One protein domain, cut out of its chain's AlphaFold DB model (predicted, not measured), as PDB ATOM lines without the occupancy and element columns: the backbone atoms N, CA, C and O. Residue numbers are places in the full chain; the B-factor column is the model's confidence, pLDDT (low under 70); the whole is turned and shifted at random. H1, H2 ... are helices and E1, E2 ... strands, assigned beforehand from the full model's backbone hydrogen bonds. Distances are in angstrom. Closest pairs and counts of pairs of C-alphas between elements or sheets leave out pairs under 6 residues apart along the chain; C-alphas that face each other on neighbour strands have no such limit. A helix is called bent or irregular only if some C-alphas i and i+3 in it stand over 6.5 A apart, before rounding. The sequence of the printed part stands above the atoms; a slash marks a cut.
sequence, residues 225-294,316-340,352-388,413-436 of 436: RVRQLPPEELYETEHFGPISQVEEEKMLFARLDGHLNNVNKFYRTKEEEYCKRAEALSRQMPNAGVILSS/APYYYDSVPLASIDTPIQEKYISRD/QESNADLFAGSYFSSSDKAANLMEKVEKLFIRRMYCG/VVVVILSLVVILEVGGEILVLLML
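This is residues 225 to 294, 316 to 340, 352 to 388 and 413 to 436 of the 436 residues of the protein "SPX domain-containing protein" of Selaginella moellendorffii (UniProt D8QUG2). One very long helix, H1, runs nearly straight through a slight bend and makes the length of a loose rod. H3 and H5 run along it with few contacts, H6 lies slantwise over the side of H3 away from H1a, and the small strand hairpin E1 and E2 lies beside residues 249 to 265 of H1a, with H4 near E1. The printed part has 156 residues with two named strands, antiparallel in the order E1, E2, and then six named helices, H1 to H6; the class is mostly helix. It is loose, with a radius of gyration of the C-alphas of 20.3 A and spans of 77 by 37 by 22 A.

E1, residues 225 to 229, and E2, residues 234 to 240, form an antiparallel hairpin at 150 degrees; N 227 and O 236 are 2.9 A apart and N 229 and O 234 are 2.8 A apart, within hydrogen-bond range. H1, residues 247 to 294, was assigned as one helix by its hydrogen bonds but is bent, with C-alphas 283 and 286 6.7 A apart; its arms H1a, residues 247 to 283, and H1b, residues 286 to 294, stand at a shallow tilt of 28 degrees. The closest C-alphas of E2 and H1a are those of Leu 234 and Asn 261, 6.0 A apart. The closest C-alphas of E1 and H4, residues 352 to 361, are those of Val 226 and Leu 358, 6.3 A apart. H3, residues 323 to 337, is the hub, touching three helices. H3 and H1a only just touch, with 3 pairs of C-alphas within 8 A, the closest being Tyr 274 and Val 323 at 6.9 A, at a shallow tilt of 13 degrees, opposite ways. H3 touches H5, residues 367 to 387, with Ser 327 and Ala 370 closest at 6.3 A between C-alphas, at a shallow tilt of 19 degrees, opposite ways. H1a, H3 and H5 form an up-and-down bundle, each running against the one before. H3 touches H6, residues 413 to 433, with Leu 325 and Val 422 closest at 7.2 A between C-alphas; the tilt of 38 degrees is only just steep. H2, residues 316 to 320, touches H1a, with C-alphas of Arg 277 and Tyr 319 closest at 7.0 A. In H1a, H1b, H4, H5 and H6 every O i to N i+4 pair is within hydrogen-bond range; H3 has 6 of 11, and H2 has 0 of 1 but 1 of 2 O i to N i+3 pairs.

From first to last C-alpha E1 measures 12.2 A, E2 18.9 A, H1a 54.2 A, H3 23.1 A, H5 28.9 A and H6 31.1 A. E1 begins at C-alpha 225, (156.403, 208.154, 141.257); H1a begins at C-alpha 247, (158.042, 224.915, 136.854); H6 ends at C-alpha 433, (137.102, 226.565, 156.772).

The C-alphas of Ser 244 and Ser 294 are the two farthest apart, at 77.2 A. Three cuts leave C-alpha gaps of 22.6 A from 294 to 316, 12.0 A from 340 to 352 and 23.3 A from 388 to 413. Of the links that are printed whole, none is long. Residues 241 to 248 and 431 to 436 stand free. The mean pLDDT of the printed part is 72.8, and 61 residues are under 70, among them residues 316 to 340 and 428 to 436.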
ATOM      1  N   ARG A 225     156.028 209.143 140.248       84.81
ATOM      2  CA  ARG A 225     156.403 208.154 141.257       84.81
ATOM      3  C   ARG A 225     156.344 208.795 142.628       84.81
ATOM      4  O   ARG A 225     157.234 209.535 143.029       84.81
ATOM      5  N   VAL A 226     155.322 208.419 143.370       85.44
ATOM      6  CA  VAL A 226     155.201 208.750 144.784       85.44
ATOM      7  C   VAL A 226     156.127 207.838 145.571       85.44
ATOM      8  O   VAL A 226     156.074 206.611 145.429       85.44
ATOM      9  N   ARG A 227     156.995 208.413 146.398       87.12
ATOM     10  CA  ARG A 227     157.830 207.658 147.331       87.12
ATOM     11  C   ARG A 227     157.481 208.044 148.756       87.12
ATOM     12  O   ARG A 227     157.432 209.219 149.100       87.12
ATOM     13  N   GLN A 228     157.287 207.027 149.588       85.81
ATOM     14  CA  GLN A 228     157.355 207.187 151.033       85.81
ATOM     15  C   GLN A 228     158.820 207.113 151.450       85.81
ATOM     16  O   GLN A 228     159.482 206.105 151.191       85.81
ATOM     17  N   LEU A 229     159.327 208.161 152.096       83.12
ATOM     18  CA  LEU A 229     160.658 208.154 152.688       83.12
ATOM     19  C   LEU A 229     160.595 207.676 154.144       83.12
ATOM     20  O   LEU A 229     160.067 208.382 155.008       83.12
ATOM     21  N   PRO A 230     161.144 206.489 154.461       84.12
ATOM     22  CA  PRO A 230     161.452 206.130 155.839       84.12
ATOM     23  C   PRO A 230     162.621 206.988 156.367       84.12
ATOM     24  O   PRO A 230     163.515 207.334 155.592       84.12
ATOM     25  N   PRO A 231     162.670 207.313 157.676       76.81
ATOM     26  CA  PRO A 231     161.850 206.761 158.762       76.81
ATOM     27  C   PRO A 231     160.554 207.530 159.067       76.81
ATOM     28  O   PRO A 231     159.722 207.018 159.809       76.81
ATOM     29  N   GLU A 232     160.362 208.733 158.524       71.69
ATOM     30  CA  GLU A 232     159.242 209.609 158.909       71.69
ATOM     31  C   GLU A 232     157.963 209.399 158.074       71.69
ATOM     32  O   GLU A 232     156.973 210.093 158.303       71.69
ATOM     33  N   GLU A 233     157.938 208.417 157.162       80.69
ATOM     34  CA  GLU A 233     156.866 208.175 156.171       80.69
ATOM     35  C   GLU A 233     156.352 209.504 155.574       80.69
ATOM     36  O   GLU A 233     155.158 209.808 155.582       80.69
ATOM     37  N   LEU A 234     157.305 210.333 155.136       85.50
ATOM     38  CA  LEU A 234     157.051 211.553 154.378       85.50
ATOM     39  C   LEU A 234     156.806 211.184 152.916       85.50
ATOM     40  O   LEU A 234     157.446 210.272 152.391       85.50
ATOM     41  N   TYR A 235     155.884 211.892 152.275       83.56
ATOM     42  CA  TYR A 235     155.553 211.723 150.867       83.56
ATOM     43  C   TYR A 235     156.352 212.732 150.055       83.56
ATOM     44  O   TYR A 235     156.291 213.932 150.329       83.56
ATOM     45  N   GLU A 236     157.085 212.223 149.072       84.00
ATOM     46  CA  GLU A 236     157.697 213.017 148.013       84.00
ATOM     47  C   GLU A 236     157.242 212.467 146.662       84.00
ATOM     48  O   GLU A 236     157.347 211.263 146.388       84.00
ATOM     49  N   THR A 237     156.730 213.352 145.812       86.25
ATOM     50  CA  THR A 237     156.338 213.027 144.445       86.25
ATOM     51  C   THR A 237     157.511 213.313 143.504       86.25
ATOM     52  O   THR A 237     157.824 214.459 143.188       86.25
ATOM     53  N   GLU A 238     158.182 212.260 143.028       82.25
ATOM     54  CA  GLU A 238     159.215 212.371 141.997       82.25
ATOM     55  C   GLU A 238     158.570 212.348 140.603       82.25
ATOM     56  O   GLU A 238     157.932 211.370 140.205       82.25
ATOM     57  N   HIS A 239     158.766 213.416 139.830       81.31
ATOM     58  CA  HIS A 239     158.265 213.503 138.461       81.31
ATOM     59  C   HIS A 239     159.282 212.923 137.465       81.31
ATOM     60  O   HIS A 239     160.385 213.455 137.319       81.31
ATOM     61  N   PHE A 240     158.911 211.868 136.729       71.12
ATOM     62  CA  PHE A 240     159.725 211.296 135.650       71.12
ATOM     63  C   PHE A 240     159.134 211.669 134.286       71.12
ATOM     64  O   PHE A 240     158.209 211.027 133.798       71.12
ATOM     65  N   GLY A 241     159.667 212.725 133.670       73.38
ATOM     66  CA  GLY A 241     159.270 213.185 132.336       73.38
ATOM     67  C   GLY A 241     160.168 214.320 131.829       73.38
ATOM     68  O   GLY A 241     160.899 214.914 132.629       73.38
ATOM     69  N   PRO A 242     160.167 214.634 130.520       68.81
ATOM     70  CA  PRO A 242     160.821 215.821 129.973       68.81
ATOM     71  C   PRO A 242     160.059 217.097 130.391       68.81
ATOM     72  O   PRO A 242     159.454 217.781 129.574       68.81
ATOM     73  N   ILE A 243     160.120 217.440 131.685       53.41
ATOM     74  CA  ILE A 243     159.422 218.566 132.343       53.41
ATOM     75  C   ILE A 243     160.113 219.901 132.031       53.41
ATOM     76  O   ILE A 243     160.294 220.761 132.892       53.41
ATOM     77  N   SER A 244     160.566 220.104 130.798       53.06
ATOM     78  CA  SER A 244     161.179 221.372 130.414       53.06
ATOM     79  C   SER A 244     160.166 222.516 130.301       53.06
ATOM     80  O   SER A 244     160.564 223.584 129.847       53.06
ATOM     81  N   GLN A 245     158.881 222.333 130.649       55.97
ATOM     82  CA  GLN A 245     157.873 223.362 130.371       55.97
ATOM     83  C   GLN A 245     156.948 223.845 131.481       55.97
ATOM     84  O   GLN A 245     156.350 224.889 131.247       55.97
ATOM     85  N   VAL A 246     156.875 223.272 132.686       71.94
ATOM     86  CA  VAL A 246     156.073 223.943 133.725       71.94
ATOM     87  C   VAL A 246     156.689 223.795 135.116       71.94
ATOM     88  O   VAL A 246     156.353 222.910 135.896       71.94
ATOM     89  N   GLU A 247     157.589 224.715 135.465       83.88
ATOM     90  CA  GLU A 247     158.042 224.915 136.854       83.88
ATOM     91  C   GLU A 247     156.846 225.111 137.815       83.88
ATOM     92  O   GLU A 247     156.907 224.749 138.988       83.88
ATOM     93  N   GLU A 248     155.716 225.610 137.299       84.75
ATOM     94  CA  GLU A 248     154.453 225.746 138.033       84.75
ATOM     95  C   GLU A 248     153.852 224.394 138.453       84.75
ATOM     96  O   GLU A 248     153.325 224.296 139.559       84.75
ATOM     97  N   GLU A 249     153.989 223.334 137.646       83.81
ATOM     98  CA  GLU A 249     153.512 221.989 138.002       83.81
ATOM     99  C   GLU A 249     154.357 221.402 139.134       83.81
ATOM    100  O   GLU A 249     153.813 220.889 140.110       83.81
ATOM    101  N   LYS A 250     155.686 221.565 139.081       84.94
ATOM    102  CA  LYS A 250     156.571 221.159 140.186       84.94
ATOM    103  C   LYS A 250     156.235 221.896 141.479       84.94
ATOM    104  O   LYS A 250     156.175 221.275 142.539       84.94
ATOM    105  N   MET A 251     155.987 223.205 141.402       87.31
ATOM    106  CA  MET A 251     155.556 223.992 142.560       87.31
ATOM    107  C   MET A 251     154.191 223.538 143.091       87.31
ATOM    108  O   MET A 251     153.982 223.546 144.305       87.31
ATOM    109  N   LEU A 252     153.269 223.131 142.215       87.44
ATOM    110  CA  LEU A 252     151.967 222.595 142.605       87.44
ATOM    111  C   LEU A 252     152.107 221.255 143.336       87.44
ATOM    112  O   LEU A 252     151.562 221.120 144.433       87.44
ATOM    113  N   PHE A 253     152.884 220.307 142.807       88.44
ATOM    114  CA  PHE A 253     153.132 219.026 143.479       88.44
ATOM    115  C   PHE A 253     153.870 219.207 144.807       88.44
ATOM    116  O   PHE A 253     153.447 218.644 145.810       88.44
ATOM    117  N   ALA A 254     154.870 220.090 144.869       89.00
ATOM    118  CA  ALA A 254     155.549 220.414 146.124       89.00
ATOM    119  C   ALA A 254     154.587 220.992 147.183       89.00
ATOM    120  O   ALA A 254     154.711 220.696 148.374       89.00
ATOM    121  N   ARG A 255     153.595 221.797 146.772       93.44
ATOM    122  CA  ARG A 255     152.541 222.289 147.679       93.44
ATOM    123  C   ARG A 255     151.592 221.177 148.116       93.44
ATOM    124  O   ARG A 255     151.196 221.176 149.280       93.44
ATOM    125  N   LEU A 256     151.204 220.269 147.222       89.62
ATOM    126  CA  LEU A 256     150.342 219.131 147.559       89.62
ATOM    127  C   LEU A 256     151.037 218.178 148.536       89.62
ATOM    128  O   LEU A 256     150.462 217.867 149.579       89.62
ATOM    129  N   ASP A 257     152.290 217.817 148.263       90.06
ATOM    130  CA  ASP A 257     153.124 217.008 149.156       90.06
ATOM    131  C   ASP A 257     153.248 217.677 150.533       90.06
ATOM    132  O   ASP A 257     153.074 217.034 151.569       90.06
ATOM    133  N   GLY A 258     153.457 218.999 150.567       92.69
ATOM    134  CA  GLY A 258     153.478 219.779 151.804       92.69
ATOM    135  C   GLY A 258     152.176 219.682 152.611       92.69
ATOM    136  O   GLY A 258     152.217 219.453 153.822       92.69
ATOM    137  N   HIS A 259     151.014 219.813 151.963       92.94
ATOM    138  CA  HIS A 259     149.719 219.670 152.638       92.94
ATOM    139  C   HIS A 259     149.484 218.239 153.131       92.94
ATOM    140  O   HIS A 259     149.086 218.058 154.281       92.94
ATOM    141  N   LEU A 260     149.784 217.225 152.319       89.69
ATOM    142  CA  LEU A 260     149.628 215.819 152.702       89.69
ATOM    143  C   LEU A 260     150.528 215.442 153.875       89.69
ATOM    144  O   LEU A 260     150.080 214.789 154.818       89.69
ATOM    145  N   ASN A 261     151.774 215.908 153.874       91.38
ATOM    146  CA  ASN A 261     152.700 215.696 154.982       91.38
ATOM    147  C   ASN A 261     152.220 216.392 156.266       91.38
ATOM    148  O   ASN A 261     152.312 215.810 157.349       91.38
ATOM    149  N   ASN A 262     151.640 217.592 156.163       94.25
ATOM    150  CA  ASN A 262     151.041 218.282 157.308       94.25
ATOM    151  C   ASN A 262     149.840 217.516 157.879       94.25
ATOM    152  O   ASN A 262     149.752 217.334 159.096       94.25
ATOM    153  N   VAL A 263     148.949 217.034 157.011       90.62
ATOM    154  CA  VAL A 263     147.789 216.222 157.397       90.62
ATOM    155  C   VAL A 263     148.250 214.931 158.078       90.62
ATOM    156  O   VAL A 263     147.834 214.643 159.199       90.62
ATOM    157  N   ASN A 264     149.189 214.192 157.482       88.69
ATOM    158  CA  ASN A 264     149.732 212.969 158.078       88.69
ATOM    159  C   ASN A 264     150.381 213.224 159.447       88.69
ATOM    160  O   ASN A 264     150.149 212.471 160.395       88.69
ATOM    161  N   LYS A 265     151.143 214.316 159.592       90.62
ATOM    162  CA  LYS A 265     151.743 214.709 160.875       90.62
ATOM    163  C   LYS A 265     150.684 215.015 161.937       90.62
ATOM    164  O   LYS A 265     150.853 214.625 163.097       90.62
ATOM    165  N   PHE A 266     149.596 215.684 161.556       92.00
ATOM    166  CA  PHE A 266     148.473 215.957 162.449       92.00
ATOM    167  C   PHE A 266     147.830 214.658 162.953       92.00
ATOM    168  O   PHE A 266     147.718 214.476 164.169       92.00
ATOM    169  N   TYR A 267     147.498 213.722 162.057       89.19
ATOM    170  CA  TYR A 267     146.876 212.450 162.449       89.19
ATOM    171  C   TYR A 267     147.767 211.598 163.337       89.19
ATOM    172  O   TYR A 267     147.285 211.076 164.339       89.19
ATOM    173  N   ARG A 268     149.069 211.510 163.050       88.56
ATOM    174  CA  ARG A 268     149.998 210.790 163.932       88.56
ATOM    175  C   ARG A 268     150.064 211.397 165.324       88.56
ATOM    176  O   ARG A 268     150.001 210.681 166.318       88.56
ATOM    177  N   THR A 269     150.137 212.724 165.399       92.94
ATOM    178  CA  THR A 269     150.151 213.430 166.686       92.94
ATOM    179  C   THR A 269     148.874 213.138 167.478       92.94
ATOM    180  O   THR A 269     148.933 212.887 168.683       92.94
ATOM    181  N   LYS A 270     147.718 213.124 166.801       91.12
ATOM    182  CA  LYS A 270     146.423 212.818 167.418       91.12
ATOM    183  C   LYS A 270     146.294 211.361 167.844       91.12
ATOM    184  O   LYS A 270     145.829 211.096 168.948       91.12
ATOM    185  N   GLU A 271     146.755 210.420 167.031       89.50
ATOM    186  CA  GLU A 271     146.760 209.002 167.389       89.50
ATOM    187  C   GLU A 271     147.621 208.727 168.626       89.50
ATOM    188  O   GLU A 271     147.171 208.037 169.543       89.50
ATOM    189  N   GLU A 272     148.821 209.309 168.706       91.81
ATOM    190  CA  GLU A 272     149.665 209.202 169.899       91.81
ATOM    191  C   GLU A 272     148.996 209.805 171.140       91.81
ATOM    192  O   GLU A 272     149.092 209.244 172.237       91.81
ATOM    193  N   GLU A 273     148.326 210.949 170.986       93.38
ATOM    194  CA  GLU A 273     147.571 211.597 172.057       93.38
ATOM    195  C   GLU A 273     146.458 210.674 172.579       93.38
ATOM    196  O   GLU A 273     146.353 210.459 173.794       93.38
ATOM    197  N   TYR A 274     145.675 210.066 171.685       89.38
ATOM    198  CA  TYR A 274     144.616 209.129 172.066       89.38
ATOM    199  C   TYR A 274     145.162 207.853 172.690       89.38
ATOM    200  O   TYR A 274     144.638 207.422 173.717       89.38
ATOM    201  N   CYS A 275     146.249 207.294 172.159       88.25
ATOM    202  CA  CYS A 275     146.898 206.124 172.750       88.25
ATOM    203  C   CYS A 275     147.377 206.408 174.182       88.25
ATOM    204  O   CYS A 275     147.081 205.637 175.097       88.25
ATOM    205  N   LYS A 276     148.032 207.553 174.427       94.50
ATOM    206  CA  LYS A 276     148.481 207.953 175.776       94.50
ATOM    207  C   LYS A 276     147.309 208.109 176.747       94.50
ATOM    208  O   LYS A 276     147.391 207.662 177.893       94.50
ATOM    209  N   ARG A 277     146.201 208.712 176.302       91.56
ATOM    210  CA  ARG A 277     144.989 208.845 177.127       91.56
ATOM    211  C   ARG A 277     144.330 207.483 177.399       91.56
ATOM    212  O   ARG A 277     143.900 207.242 178.526       91.56
ATOM    213  N   ALA A 278     144.308 206.583 176.414       88.44
ATOM    214  CA  ALA A 278     143.763 205.231 176.538       88.44
ATOM    215  C   ALA A 278     144.523 204.422 177.591       88.44
ATOM    216  O   ALA A 278     143.929 203.779 178.458       88.44
ATOM    217  N   GLU A 279     145.853 204.501 177.555       91.38
ATOM    218  CA  GLU A 279     146.720 203.869 178.543       91.38
ATOM    219  C   GLU A 279     146.514 204.453 179.942       91.38
ATOM    220  O   GLU A 279     146.428 203.699 180.914       91.38
ATOM    221  N   ALA A 280     146.398 205.778 180.064       91.81
ATOM    222  CA  ALA A 280     146.120 206.430 181.341       91.81
ATOM    223  C   ALA A 280     144.782 205.960 181.933       91.81
ATOM    224  O   ALA A 280     144.725 205.590 183.109       91.81
ATOM    225  N   LEU A 281     143.730 205.881 181.112       89.19
ATOM    226  CA  LEU A 281     142.423 205.364 181.518       89.19
ATOM    227  C   LEU A 281     142.504 203.881 181.914       89.19
ATOM    228  O   LEU A 281     141.980 203.479 182.957       89.19
ATOM    229  N   SER A 282     143.227 203.066 181.142       89.19
ATOM    230  CA  SER A 282     143.444 201.649 181.447       89.19
ATOM    231  C   SER A 282     144.185 201.433 182.770       89.19
ATOM    232  O   SER A 282     143.959 200.412 183.418       89.19
ATOM    233  N   ARG A 283     145.051 202.362 183.197       92.88
ATOM    234  CA  ARG A 283     145.716 202.310 184.512       92.88
ATOM    235  C   ARG A 283     144.775 202.681 185.664       92.88
ATOM    236  O   ARG A 283     144.989 202.215 186.777       92.88
ATOM    237  N   GLN A 284     143.734 203.477 185.413       89.19
ATOM    238  CA  GLN A 284     142.759 203.899 186.431       89.19
ATOM    239  C   GLN A 284     141.641 202.863 186.664       89.19
ATOM    240  O   GLN A 284     141.164 202.704 187.789       89.19
ATOM    241  N   MET A 285     141.244 202.106 185.635       85.44
ATOM    242  CA  MET A 285     140.137 201.134 185.718       85.44
ATOM    243  C   MET A 285     140.290 199.963 186.723       85.44
ATOM    244  O   MET A 285     139.267 199.501 187.248       85.44
ATOM    245  N   PRO A 286     141.488 199.425 187.028       87.25
ATOM    246  CA  PRO A 286     141.649 198.396 188.054       87.25
ATOM    247  C   PRO A 286     141.188 198.881 189.429       87.25
ATOM    248  O   PRO A 286     140.460 198.164 190.113       87.25
ATOM    249  N   ASN A 287     141.519 200.128 189.776       83.88
ATOM    250  CA  ASN A 287     141.194 200.726 191.070       83.88
ATOM    251  C   ASN A 287     139.679 200.901 191.246       83.88
ATOM    252  O   ASN A 287     139.146 200.610 192.314       83.88
ATOM    253  N   ALA A 288     138.969 201.279 190.180       74.62
ATOM    254  CA  ALA A 288     137.507 201.372 190.202       74.62
ATOM    255  C   ALA A 288     136.835 200.007 190.442       74.62
ATOM    256  O   ALA A 288     135.860 199.912 191.185       74.62
ATOM    257  N   GLY A 289     137.385 198.932 189.866       77.25
ATOM    258  CA  GLY A 289     136.864 197.579 190.086       77.25
ATOM    259  C   GLY A 289     137.044 197.086 191.524       77.25
ATOM    260  O   GLY A 289     136.153 196.427 192.053       77.25
ATOM    261  N   VAL A 290     138.155 197.442 192.179       75.62
ATOM    262  CA  VAL A 290     138.403 197.080 193.587       75.62
ATOM    263  C   VAL A 290     137.375 197.738 194.510       75.62
ATOM    264  O   VAL A 290     136.824 197.067 195.385       75.62
ATOM    265  N   ILE A 291     137.057 199.015 194.278       73.44
ATOM    266  CA  ILE A 291     136.050 199.746 195.063       73.44
ATOM    267  C   ILE A 291     134.676 199.081 194.928       73.44
ATOM    268  O   ILE A 291     134.032 198.809 195.937       73.44
ATOM    269  N   LEU A 292     134.260 198.741 193.705       73.19
ATOM    270  CA  LEU A 292     132.973 198.079 193.469       73.19
ATOM    271  C   LEU A 292     132.903 196.697 194.136       73.19
ATOM    272  O   LEU A 292     131.937 196.416 194.840       73.19
ATOM    273  N   SER A 293     133.957 195.881 194.018       77.50
ATOM    274  CA  SER A 293     134.010 194.569 194.686       77.50
ATOM    275  C   SER A 293     134.011 194.663 196.221       77.50
ATOM    276  O   SER A 293     133.489 193.781 196.898       77.50
ATOM    277  N   SER A 294     134.550 195.752 196.784       73.38
ATOM    278  CA  SER A 294     134.560 195.987 198.236       73.38
ATOM    279  C   SER A 294     133.186 196.406 198.767       73.38
ATOM    280  O   SER A 294     132.848 196.072 199.900       73.38
ATOM    281  N   ALA A 316     137.340 211.523 182.004       46.84
ATOM    282  CA  ALA A 316     136.461 210.667 181.212       46.84
ATOM    283  C   ALA A 316     135.576 211.393 180.173       46.84
ATOM    284  O   ALA A 316     135.408 210.811 179.103       46.84
ATOM    285  N   PRO A 317     135.049 212.621 180.403       51.16
ATOM    286  CA  PRO A 317     134.251 213.320 179.391       51.16
ATOM    287  C   PRO A 317     135.087 213.605 178.136       51.16
ATOM    288  O   PRO A 317     134.699 213.256 177.031       51.16
ATOM    289  N   TYR A 318     136.324 214.075 178.327       51.12
ATOM    290  CA  TYR A 318     137.218 214.492 177.244       51.12
ATOM    291  C   TYR A 318     137.836 213.344 176.430       51.12
ATOM    292  O   TYR A 318     138.437 213.584 175.380       51.12
ATOM    293  N   TYR A 319     137.756 212.101 176.916       48.69
ATOM    294  CA  TYR A 319     138.349 210.947 176.237       48.69
ATOM    295  C   TYR A 319     137.519 210.497 175.030       48.69
ATOM    296  O   TYR A 319     138.088 210.133 174.004       48.69
ATOM    297  N   TYR A 320     136.189 210.559 175.126       55.16
ATOM    298  CA  TYR A 320     135.294 210.068 174.074       55.16
ATOM    299  C   TYR A 320     134.871 211.143 173.068       55.16
ATOM    300  O   TYR A 320     134.514 210.784 171.951       55.16
ATOM    301  N   ASP A 321     135.014 212.428 173.403       55.66
ATOM    302  CA  ASP A 321     134.757 213.535 172.468       55.66
ATOM    303  C   ASP A 321     135.754 213.570 171.300       55.66
ATOM    304  O   ASP A 321     135.479 214.159 170.261       55.66
ATOM    305  N   SER A 322     136.926 212.938 171.448       56.75
ATOM    306  CA  SER A 322     138.040 213.160 170.525       56.75
ATOM    307  C   SER A 322     138.468 211.937 169.686       56.75
ATOM    308  O   SER A 322     139.005 212.100 168.594       56.75
ATOM    309  N   VAL A 323     138.092 210.710 170.065       52.72
ATOM    310  CA  VAL A 323     138.358 209.492 169.261       52.72
ATOM    311  C   VAL A 323     137.526 209.402 167.961       52.72
ATOM    312  O   VAL A 323     138.100 209.036 166.934       52.72
ATOM    313  N   PRO A 324     136.223 209.762 167.926       57.69
ATOM    314  CA  PRO A 324     135.441 209.708 166.685       57.69
ATOM    315  C   PRO A 324     135.860 210.759 165.642       57.69
ATOM    316  O   PRO A 324     135.629 210.535 164.456       57.69
ATOM    317  N   LEU A 325     136.524 211.851 166.058       50.50
ATOM    318  CA  LEU A 325     137.067 212.889 165.164       50.50
ATOM    319  C   LEU A 325     137.971 212.270 164.085       50.50
ATOM    320  O   LEU A 325     137.743 212.439 162.891       50.50
ATOM    321  N   ALA A 326     138.917 211.420 164.499       51.84
ATOM    322  CA  ALA A 326     139.903 210.832 163.594       51.84
ATOM    323  C   ALA A 326     139.311 209.843 162.570       51.84
ATOM    324  O   ALA A 326     139.920 209.608 161.530       51.84
ATOM    325  N   SER A 327     138.141 209.255 162.848       51.28
ATOM    326  CA  SER A 327     137.483 208.290 161.956       51.28
ATOM    327  C   SER A 327     136.490 208.932 160.981       51.28
ATOM    328  O   SER A 327     136.097 208.275 160.019       51.28
ATOM    329  N   ILE A 328     136.029 210.158 161.246       51.69
ATOM    330  CA  ILE A 328     135.049 210.870 160.404       51.69
ATOM    331  C   ILE A 328     135.760 211.830 159.446       51.69
ATOM    332  O   ILE A 328     135.297 212.027 158.322       51.69
ATOM    333  N   ASP A 329     136.910 212.371 159.844       52.22
ATOM    334  CA  ASP A 329     137.689 213.262 158.989       52.22
ATOM    335  C   ASP A 329     138.293 212.535 157.764       52.22
ATOM    336  O   ASP A 329     138.455 213.152 156.704       52.22
ATOM    337  N   THR A 330     138.537 211.217 157.865       55.59
ATOM    338  CA  THR A 330     139.084 210.343 156.804       55.59
ATOM    339  C   THR A 330     138.284 210.348 155.496       55.59
ATOM    340  O   THR A 330     138.811 210.811 154.479       55.59
ATOM    341  N   PRO A 331     136.997 209.955 155.479       55.50
ATOM    342  CA  PRO A 331     136.195 209.956 154.255       55.50
ATOM    343  C   PRO A 331     135.863 211.363 153.742       55.50
ATOM    344  O   PRO A 331     135.463 211.521 152.587       55.50
ATOM    345  N   ILE A 332     135.976 212.396 154.585       51.03
ATOM    346  CA  ILE A 332     135.684 213.776 154.196       51.03
ATOM    347  C   ILE A 332     136.845 214.320 153.360       51.03
ATOM    348  O   ILE A 332     136.605 214.705 152.215       51.03
ATOM    349  N   GLN A 333     138.090 214.298 153.848       53.88
ATOM    350  CA  GLN A 333     139.214 214.844 153.071       53.88
ATOM    351  C   GLN A 333     139.497 214.059 151.784       53.88
ATOM    352  O   GLN A 333     139.755 214.676 150.752       53.88
ATOM    353  N   GLU A 334     139.351 212.731 151.795       57.81
ATOM    354  CA  GLU A 334     139.493 211.895 150.592       57.81
ATOM    355  C   GLU A 334     138.525 212.332 149.471       57.81
ATOM    356  O   GLU A 334     138.877 212.404 148.288       57.81
ATOM    357  N   LYS A 335     137.308 212.738 149.853       58.56
ATOM    358  CA  LYS A 335     136.273 213.221 148.932       58.56
ATOM    359  C   LYS A 335     136.500 214.653 148.446       58.56
ATOM    360  O   LYS A 335     136.006 214.997 147.373       58.56
ATOM    361  N   TYR A 336     137.202 215.486 149.214       52.56
ATOM    362  CA  TYR A 336     137.537 216.860 148.823       52.56
ATOM    363  C   TYR A 336     138.735 216.904 147.873       52.56
ATOM    364  O   TYR A 336     138.647 217.556 146.836       52.56
ATOM    365  N   ILE A 337     139.791 216.127 148.133       58.91
ATOM    366  CA  ILE A 337     140.966 216.097 147.249       58.91
ATOM    367  C   ILE A 337     140.629 215.448 145.895       58.91
ATOM    368  O   ILE A 337     141.120 215.875 144.853       58.91
ATOM    369  N   SER A 338     139.677 214.510 145.877       60.41
ATOM    370  CA  SER A 338     139.104 213.967 144.637       60.41
ATOM    371  C   SER A 338     138.272 214.980 143.829       60.41
ATOM    372  O   SER A 338     137.938 214.707 142.677       60.41
ATOM    373  N   ARG A 339     137.873 216.123 144.413       55.72
ATOM    374  CA  ARG A 339     136.898 217.063 143.828       55.72
ATOM    375  C   ARG A 339     137.511 218.359 143.293       55.72
ATOM    376  O   ARG A 339     136.899 218.966 142.418       55.72
ATOM    377  N   ASP A 340     138.704 218.739 143.747       53.81
ATOM    378  CA  ASP A 340     139.439 219.915 143.244       53.81
ATOM    379  C   ASP A 340     140.142 219.676 141.889       53.81
ATOM    380  O   ASP A 340     140.800 220.566 141.349       53.81
ATOM    381  N   GLN A 352     143.456 209.915 137.173       60.56
ATOM    382  CA  GLN A 352     142.784 209.468 138.394       60.56
ATOM    383  C   GLN A 352     143.481 208.276 139.058       60.56
ATOM    384  O   GLN A 352     143.483 208.197 140.286       60.56
ATOM    385  N   GLU A 353     144.091 207.377 138.282       65.06
ATOM    386  CA  GLU A 353     144.705 206.158 138.825       65.06
ATOM    387  C   GLU A 353     145.988 206.460 139.614       65.06
ATOM    388  O   GLU A 353     146.152 205.958 140.722       65.06
ATOM    389  N   SER A 354     146.851 207.364 139.131       65.50
ATOM    390  CA  SER A 354     148.102 207.705 139.832       65.50
ATOM    391  C   SER A 354     147.873 208.407 141.174       65.50
ATOM    392  O   SER A 354     148.627 208.208 142.125       65.50
ATOM    393  N   ASN A 355     146.821 209.221 141.271       67.81
ATOM    394  CA  ASN A 355     146.458 209.870 142.529       67.81
ATOM    395  C   ASN A 355     145.810 208.885 143.503       67.81
ATOM    396  O   ASN A 355     146.041 208.990 144.704       67.81
ATOM    397  N   ALA A 356     145.037 207.910 143.017       71.81
ATOM    398  CA  ALA A 356     144.440 206.894 143.879       71.81
ATOM    399  C   ALA A 356     145.511 206.100 144.649       71.81
ATOM    400  O   ALA A 356     145.340 205.867 145.844       71.81
ATOM    401  N   ASP A 357     146.643 205.780 144.016       70.00
ATOM    402  CA  ASP A 357     147.764 205.093 144.672       70.00
ATOM    403  C   ASP A 357     148.467 205.964 145.732       70.00
ATOM    404  O   ASP A 357     148.841 205.470 146.800       70.00
ATOM    405  N   LEU A 358     148.599 207.273 145.478       71.75
ATOM    406  CA  LEU A 358     149.131 208.253 146.439       71.75
ATOM    407  C   LEU A 358     148.267 208.301 147.710       71.75
ATOM    408  O   LEU A 358     148.796 208.289 148.825       71.75
ATOM    409  N   PHE A 359     146.942 208.306 147.545       73.31
ATOM    410  CA  PHE A 359     146.011 208.273 148.670       73.31
ATOM    411  C   PHE A 359     146.006 206.918 149.356       73.31
ATOM    412  O   PHE A 359     146.174 206.886 150.567       73.31
ATOM    413  N   ALA A 360     145.909 205.811 148.620       75.06
ATOM    414  CA  ALA A 360     145.854 204.464 149.186       75.06
ATOM    415  C   ALA A 360     147.088 204.115 150.037       75.06
ATOM    416  O   ALA A 360     146.970 203.399 151.031       75.06
ATOM    417  N   GLY A 361     148.264 204.644 149.683       73.06
ATOM    418  CA  GLY A 361     149.473 204.507 150.494       73.06
ATOM    419  C   GLY A 361     149.516 205.426 151.718       73.06
ATOM    420  O   GLY A 361     150.294 205.162 152.633       73.06
ATOM    421  N   SER A 362     148.717 206.499 151.749       72.38
ATOM    422  CA  SER A 362     148.775 207.517 152.797       72.38
ATOM    423  C   SER A 362     148.463 206.949 154.187       72.38
ATOM    424  O   SER A 362     147.579 206.109 154.356       72.38
ATOM    425  N   TYR A 363     149.167 207.441 155.215       72.88
ATOM    426  CA  TYR A 363     148.896 207.068 156.612       72.88
ATOM    427  C   TYR A 363     147.417 207.261 156.960       72.88
ATOM    428  O   TYR A 363     146.801 206.430 157.624       72.88
ATOM    429  N   PHE A 364     146.874 208.362 156.451       68.88
ATOM    430  CA  PHE A 364     145.503 208.801 156.608       68.88
ATOM    431  C   PHE A 364     144.469 207.864 155.962       68.88
ATOM    432  O   PHE A 364     143.457 207.564 156.591       68.88
ATOM    433  N   SER A 365     144.726 207.343 154.760       67.94
ATOM    434  CA  SER A 365     143.807 206.417 154.079       67.94
ATOM    435  C   SER A 365     143.908 204.976 154.563       67.94
ATOM    436  O   SER A 365     143.045 204.165 154.225       67.94
ATOM    437  N   SER A 366     144.897 204.637 155.402       64.88
ATOM    438  CA  SER A 366     144.899 203.365 156.130       64.88
ATOM    439  C   SER A 366     143.837 203.380 157.243       64.88
ATOM    440  O   SER A 366     144.128 203.357 158.438       64.88
ATOM    441  N   SER A 367     142.565 203.402 156.831       61.53
ATOM    442  CA  SER A 367     141.362 203.119 157.628       61.53
ATOM    443  C   SER A 367     141.586 201.965 158.615       61.53
ATOM    444  O   SER A 367     141.130 202.005 159.759       61.53
ATOM    445  N   ASP A 368     142.399 200.988 158.212       72.00
ATOM    446  CA  ASP A 368     142.821 199.849 159.016       72.00
ATOM    447  C   ASP A 368     143.428 200.239 160.369       72.00
ATOM    448  O   ASP A 368     143.232 199.518 161.345       72.00
ATOM    449  N   LYS A 369     144.144 201.365 160.499       69.69
ATOM    450  CA  LYS A 369     144.722 201.793 161.788       69.69
ATOM    451  C   LYS A 369     143.660 202.333 162.742       69.69
ATOM    452  O   LYS A 369     143.644 201.939 163.907       69.69
ATOM    453  N   ALA A 370     142.736 203.157 162.248       68.44
ATOM    454  CA  ALA A 370     141.605 203.644 163.037       68.44
ATOM    455  C   ALA A 370     140.669 202.490 163.436       68.44
ATOM    456  O   ALA A 370     140.270 202.390 164.598       68.44
ATOM    457  N   ALA A 371     140.399 201.565 162.510       75.38
ATOM    458  CA  ALA A 371     139.646 200.344 162.780       75.38
ATOM    459  C   ALA A 371     140.348 199.466 163.832       75.38
ATOM    460  O   ALA A 371     139.714 199.040 164.794       75.38
ATOM    461  N   ASN A 372     141.668 199.275 163.725       77.88
ATOM    462  CA  ASN A 372     142.461 198.546 164.721       77.88
ATOM    463  C   ASN A 372     142.467 199.236 166.095       77.88
ATOM    464  O   ASN A 372     142.464 198.558 167.126       77.88
ATOM    465  N   LEU A 373     142.499 200.572 166.144       72.75
ATOM    466  CA  LEU A 373     142.411 201.330 167.394       72.75
ATOM    467  C   LEU A 373     141.039 201.132 168.047       72.75
ATOM    468  O   LEU A 373     140.973 200.803 169.232       72.75
ATOM    469  N   MET A 374     139.960 201.263 167.274       76.44
ATOM    470  CA  MET A 374     138.594 201.019 167.743       76.44
ATOM    471  C   MET A 374     138.412 199.579 168.222       76.44
ATOM    472  O   MET A 374     137.896 199.373 169.316       76.44
ATOM    473  N   GLU A 375     138.928 198.590 167.490       83.31
ATOM    474  CA  GLU A 375     138.879 197.182 167.897       83.31
ATOM    475  C   GLU A 375     139.650 196.943 169.210       83.31
ATOM    476  O   GLU A 375     139.206 196.182 170.073       83.31
ATOM    477  N   LYS A 376     140.795 197.612 169.417       77.69
ATOM    478  CA  LYS A 376     141.539 197.547 170.689       77.69
ATOM    479  C   LYS A 376     140.754 198.172 171.841       77.69
ATOM    480  O   LYS A 376     140.696 197.574 172.918       77.69
ATOM    481  N   VAL A 377     140.153 199.343 171.629       74.75
ATOM    482  CA  VAL A 377     139.323 200.027 172.636       74.75
ATOM    483  C   VAL A 377     138.097 199.179 172.982       74.75
ATOM    484  O   VAL A 377     137.817 198.952 174.161       74.75
ATOM    485  N   GLU A 378     137.421 198.622 171.979       81.62
ATOM    486  CA  GLU A 378     136.275 197.732 172.147       81.62
ATOM    487  C   GLU A 378     136.663 196.446 172.889       81.62
ATOM    488  O   GLU A 378     136.008 196.077 173.864       81.62
ATOM    489  N   LYS A 379     137.777 195.795 172.525       81.25
ATOM    490  CA  LYS A 379     138.284 194.614 173.247       81.25
ATOM    491  C   LYS A 379     138.586 194.916 174.711       81.25
ATOM    492  O   LYS A 379     138.274 194.086 175.567       81.25
ATOM    493  N   LEU A 380     139.182 196.070 175.021       72.75
ATOM    494  CA  LEU A 380     139.421 196.489 176.408       72.75
ATOM    495  C   LEU A 380     138.102 196.669 177.168       72.75
ATOM    496  O   LEU A 380     137.984 196.204 178.306       72.75
ATOM    497  N   PHE A 381     137.101 197.271 176.526       74.06
ATOM    498  CA  PHE A 381     135.780 197.480 177.107       74.06
ATOM    499  C   PHE A 381     135.038 196.157 177.348       74.06
ATOM    500  O   PHE A 381     134.620 195.875 178.474       74.06
ATOM    501  N   ILE A 382     134.946 195.292 176.332       81.50
ATOM    502  CA  ILE A 382     134.274 193.987 176.413       81.50
ATOM    503  C   ILE A 382     134.945 193.101 177.463       81.50
ATOM    504  O   ILE A 382     134.266 192.538 178.326       81.50
ATOM    505  N   ARG A 383     136.281 193.001 177.441       78.19
ATOM    506  CA  ARG A 383     137.032 192.189 178.408       78.19
ATOM    507  C   ARG A 383     136.752 192.630 179.840       78.19
ATOM    508  O   ARG A 383     136.692 191.783 180.728       78.19
ATOM    509  N   ARG A 384     136.575 193.929 180.089       68.88
ATOM    510  CA  ARG A 384     136.321 194.429 181.442       68.88
ATOM    511  C   ARG A 384     134.864 194.264 181.870       68.88
ATOM    512  O   ARG A 384     134.638 193.820 182.992       68.88
ATOM    513  N   MET A 385     133.909 194.568 180.992       73.50
ATOM    514  CA  MET A 385     132.475 194.513 181.300       73.50
ATOM    515  C   MET A 385     131.945 193.078 181.407       73.50
ATOM    516  O   MET A 385     131.123 192.796 182.272       73.50
ATOM    517  N   TYR A 386     132.427 192.160 180.565       76.12
ATOM    518  CA  TYR A 386     131.847 190.816 180.457       76.12
ATOM    519  C   TYR A 386     132.681 189.709 181.114       76.12
ATOM    520  O   TYR A 386     132.113 188.707 181.547       76.12
ATOM    521  N   CYS A 387     134.004 189.867 181.257       66.44
ATOM    522  CA  CYS A 387     134.838 188.839 181.901       66.44
ATOM    523  C   CYS A 387     135.046 189.052 183.411       66.44
ATOM    524  O   CYS A 387     135.654 188.202 184.056       66.44
ATOM    525  N   GLY A 388     134.529 190.138 183.998       60.38
ATOM    526  CA  GLY A 388     134.651 190.413 185.437       60.38
ATOM    527  C   GLY A 388     133.827 189.502 186.361       60.38
ATOM    528  O   GLY A 388     134.045 189.531 187.564       60.38
ATOM    529  N   VAL A 413     122.179 205.630 175.586       73.31
ATOM    530  CA  VAL A 413     121.780 207.040 175.437       73.31
ATOM    531  C   VAL A 413     122.988 207.976 175.526       73.31
ATOM    532  O   VAL A 413     123.101 208.890 174.712       73.31
ATOM    533  N   VAL A 414     123.923 207.731 176.448       74.00
ATOM    534  CA  VAL A 414     125.156 208.530 176.566       74.00
ATOM    535  C   VAL A 414     126.017 208.401 175.308       74.00
ATOM    536  O   VAL A 414     126.469 209.411 174.779       74.00
ATOM    537  N   VAL A 415     126.182 207.190 174.769       69.62
ATOM    538  CA  VAL A 415     126.952 206.967 173.531       69.62
ATOM    539  C   VAL A 415     126.316 207.678 172.329       69.62
ATOM    540  O   VAL A 415     127.028 208.292 171.533       69.62
ATOM    541  N   VAL A 416     124.984 207.655 172.204       74.81
ATOM    542  CA  VAL A 416     124.265 208.330 171.106       74.81
ATOM    543  C   VAL A 416     124.366 209.854 171.211       74.81
ATOM    544  O   VAL A 416     124.614 210.514 170.204       74.81
ATOM    545  N   ILE A 417     124.214 210.423 172.411       72.94
ATOM    546  CA  ILE A 417     124.314 211.876 172.623       72.94
ATOM    547  C   ILE A 417     125.733 212.370 172.324       72.94
ATOM    548  O   ILE A 417     125.887 213.347 171.596       72.94
ATOM    549  N   LEU A 418     126.761 211.671 172.811       62.00
ATOM    550  CA  LEU A 418     128.158 212.030 172.541       62.00
ATOM    551  C   LEU A 418     128.482 211.946 171.041       62.00
ATOM    552  O   LEU A 418     129.128 212.836 170.499       62.00
ATOM    553  N   SER A 419     127.941 210.946 170.337       66.62
ATOM    554  CA  SER A 419     128.097 210.836 168.879       66.62
ATOM    555  C   SER A 419     127.474 212.024 168.129       66.62
ATOM    556  O   SER A 419     128.039 212.493 167.145       66.62
ATOM    557  N   LEU A 420     126.325 212.538 168.585       64.56
ATOM    558  CA  LEU A 420     125.651 213.688 167.966       64.56
ATOM    559  C   LEU A 420     126.370 215.018 168.231       64.56
ATOM    560  O   LEU A 420     126.423 215.856 167.333       64.56
ATOM    561  N   VAL A 421     126.936 215.207 169.426       68.31
ATOM    562  CA  VAL A 421     127.713 216.411 169.775       68.31
ATOM    563  C   VAL A 421     128.958 216.521 168.893       68.31
ATOM    564  O   VAL A 421     129.195 217.575 168.307       68.31
ATOM    565  N   VAL A 422     129.673 215.410 168.686       58.72
ATOM    566  CA  VAL A 422     130.859 215.371 167.816       58.72
ATOM    567  C   VAL A 422     130.517 215.715 166.359       58.72
ATOM    568  O   VAL A 422     131.247 216.462 165.712       58.72
ATOM    569  N   ILE A 423     129.378 215.241 165.840       68.62
ATOM    570  CA  ILE A 423     128.932 215.574 164.473       68.62
ATOM    571  C   ILE A 423     128.654 217.082 164.321       68.62
ATOM    572  O   ILE A 423     128.910 217.651 163.259       68.62
ATOM    573  N   LEU A 424     128.135 217.736 165.365       66.06
ATOM    574  CA  LEU A 424     127.791 219.161 165.340       66.06
ATOM    575  C   LEU A 424     129.019 220.072 165.458       66.06
ATOM    576  O   LEU A 424     129.082 221.085 164.763       66.06
ATOM    577  N   GLU A 425     129.995 219.715 166.292       64.69
ATOM    578  CA  GLU A 425     131.196 220.530 166.526       64.69
ATOM    579  C   GLU A 425     132.132 220.518 165.305       64.69
ATOM    580  O   GLU A 425     132.529 221.569 164.800       64.69
ATOM    581  N   VAL A 426     132.355 219.336 164.721       56.94
ATOM    582  CA  VAL A 426     133.147 219.165 163.487       56.94
ATOM    583  C   VAL A 426     132.443 219.770 162.279       56.94
ATOM    584  O   VAL A 426     133.065 220.416 161.433       56.94
ATOM    585  N   GLY A 427     131.118 219.610 162.205       72.62
ATOM    586  CA  GLY A 427     130.313 220.234 161.162       72.62
ATOM    587  C   GLY A 427     130.426 221.763 161.167       72.62
ATOM    588  O   GLY A 427     130.328 222.370 160.101       72.62
ATOM    589  N   GLY A 428     130.662 222.369 162.337       62.88
ATOM    590  CA  GLY A 428     130.846 223.808 162.518       62.88
ATOM    591  C   GLY A 428     132.205 224.317 162.036       62.88
ATOM    592  O   GLY A 428     132.248 225.250 161.234       62.88
ATOM    593  N   GLU A 429     133.309 223.698 162.461       50.84
ATOM    594  CA  GLU A 429     134.664 224.139 162.078       50.84
ATOM    595  C   GLU A 429     134.949 223.942 160.584       50.84
ATOM    596  O   GLU A 429     135.549 224.803 159.936       50.84
ATOM    597  N   ILE A 430     134.420 222.866 159.997       50.00
ATOM    598  CA  ILE A 430     134.488 222.634 158.550       50.00
ATOM    599  C   ILE A 430     133.685 223.698 157.790       50.00
ATOM    600  O   ILE A 430     134.110 224.132 156.721       50.00
ATOM    601  N   LEU A 431     132.552 224.169 158.329       47.50
ATOM    602  CA  LEU A 431     131.781 225.255 157.715       47.50
ATOM    603  C   LEU A 431     132.550 226.584 157.726       47.50
ATOM    604  O   LEU A 431     132.403 227.373 156.798       47.50
ATOM    605  N   VAL A 432     133.362 226.822 158.762       53.03
ATOM    606  CA  VAL A 432     134.215 228.014 158.892       53.03
ATOM    607  C   VAL A 432     135.399 227.950 157.923       53.03
ATOM    608  O   VAL A 432     135.664 228.938 157.246       53.03
ATOM    609  N   LEU A 433     136.048 226.791 157.775       47.22
ATOM    610  CA  LEU A 433     137.102 226.565 156.772       47.22
ATOM    611  C   LEU A 433     136.590 226.605 155.321       47.22
ATOM    612  O   LEU A 433     137.369 226.868 154.419       47.22
ATOM    613  N   LEU A 434     135.297 226.353 155.092       43.88
ATOM    614  CA  LEU A 434     134.630 226.507 153.790       43.88
ATOM    615  C   LEU A 434     134.192 227.948 153.481       43.88
ATOM    616  O   LEU A 434     133.841 228.238 152.336       43.88
ATOM    617  N   MET A 435     134.110 228.809 154.499       43.69
ATOM    618  CA  MET A 435     133.730 230.224 154.373       43.69
ATOM    619  C   MET A 435     134.945 231.150 154.221       43.69
ATOM    620  O   MET A 435     134.776 232.282 153.762       43.69
ATOM    621  N   LEU A 436     136.128 230.685 154.630       48.22
ATOM    622  CA  LEU A 436     137.434 231.301 154.376       48.22
ATOM    623  C   LEU A 436     137.972 230.840 153.020       48.22
ATOM    624  O   LEU A 436     138.595 231.690 152.342       48.22
TER     625      LEU A 436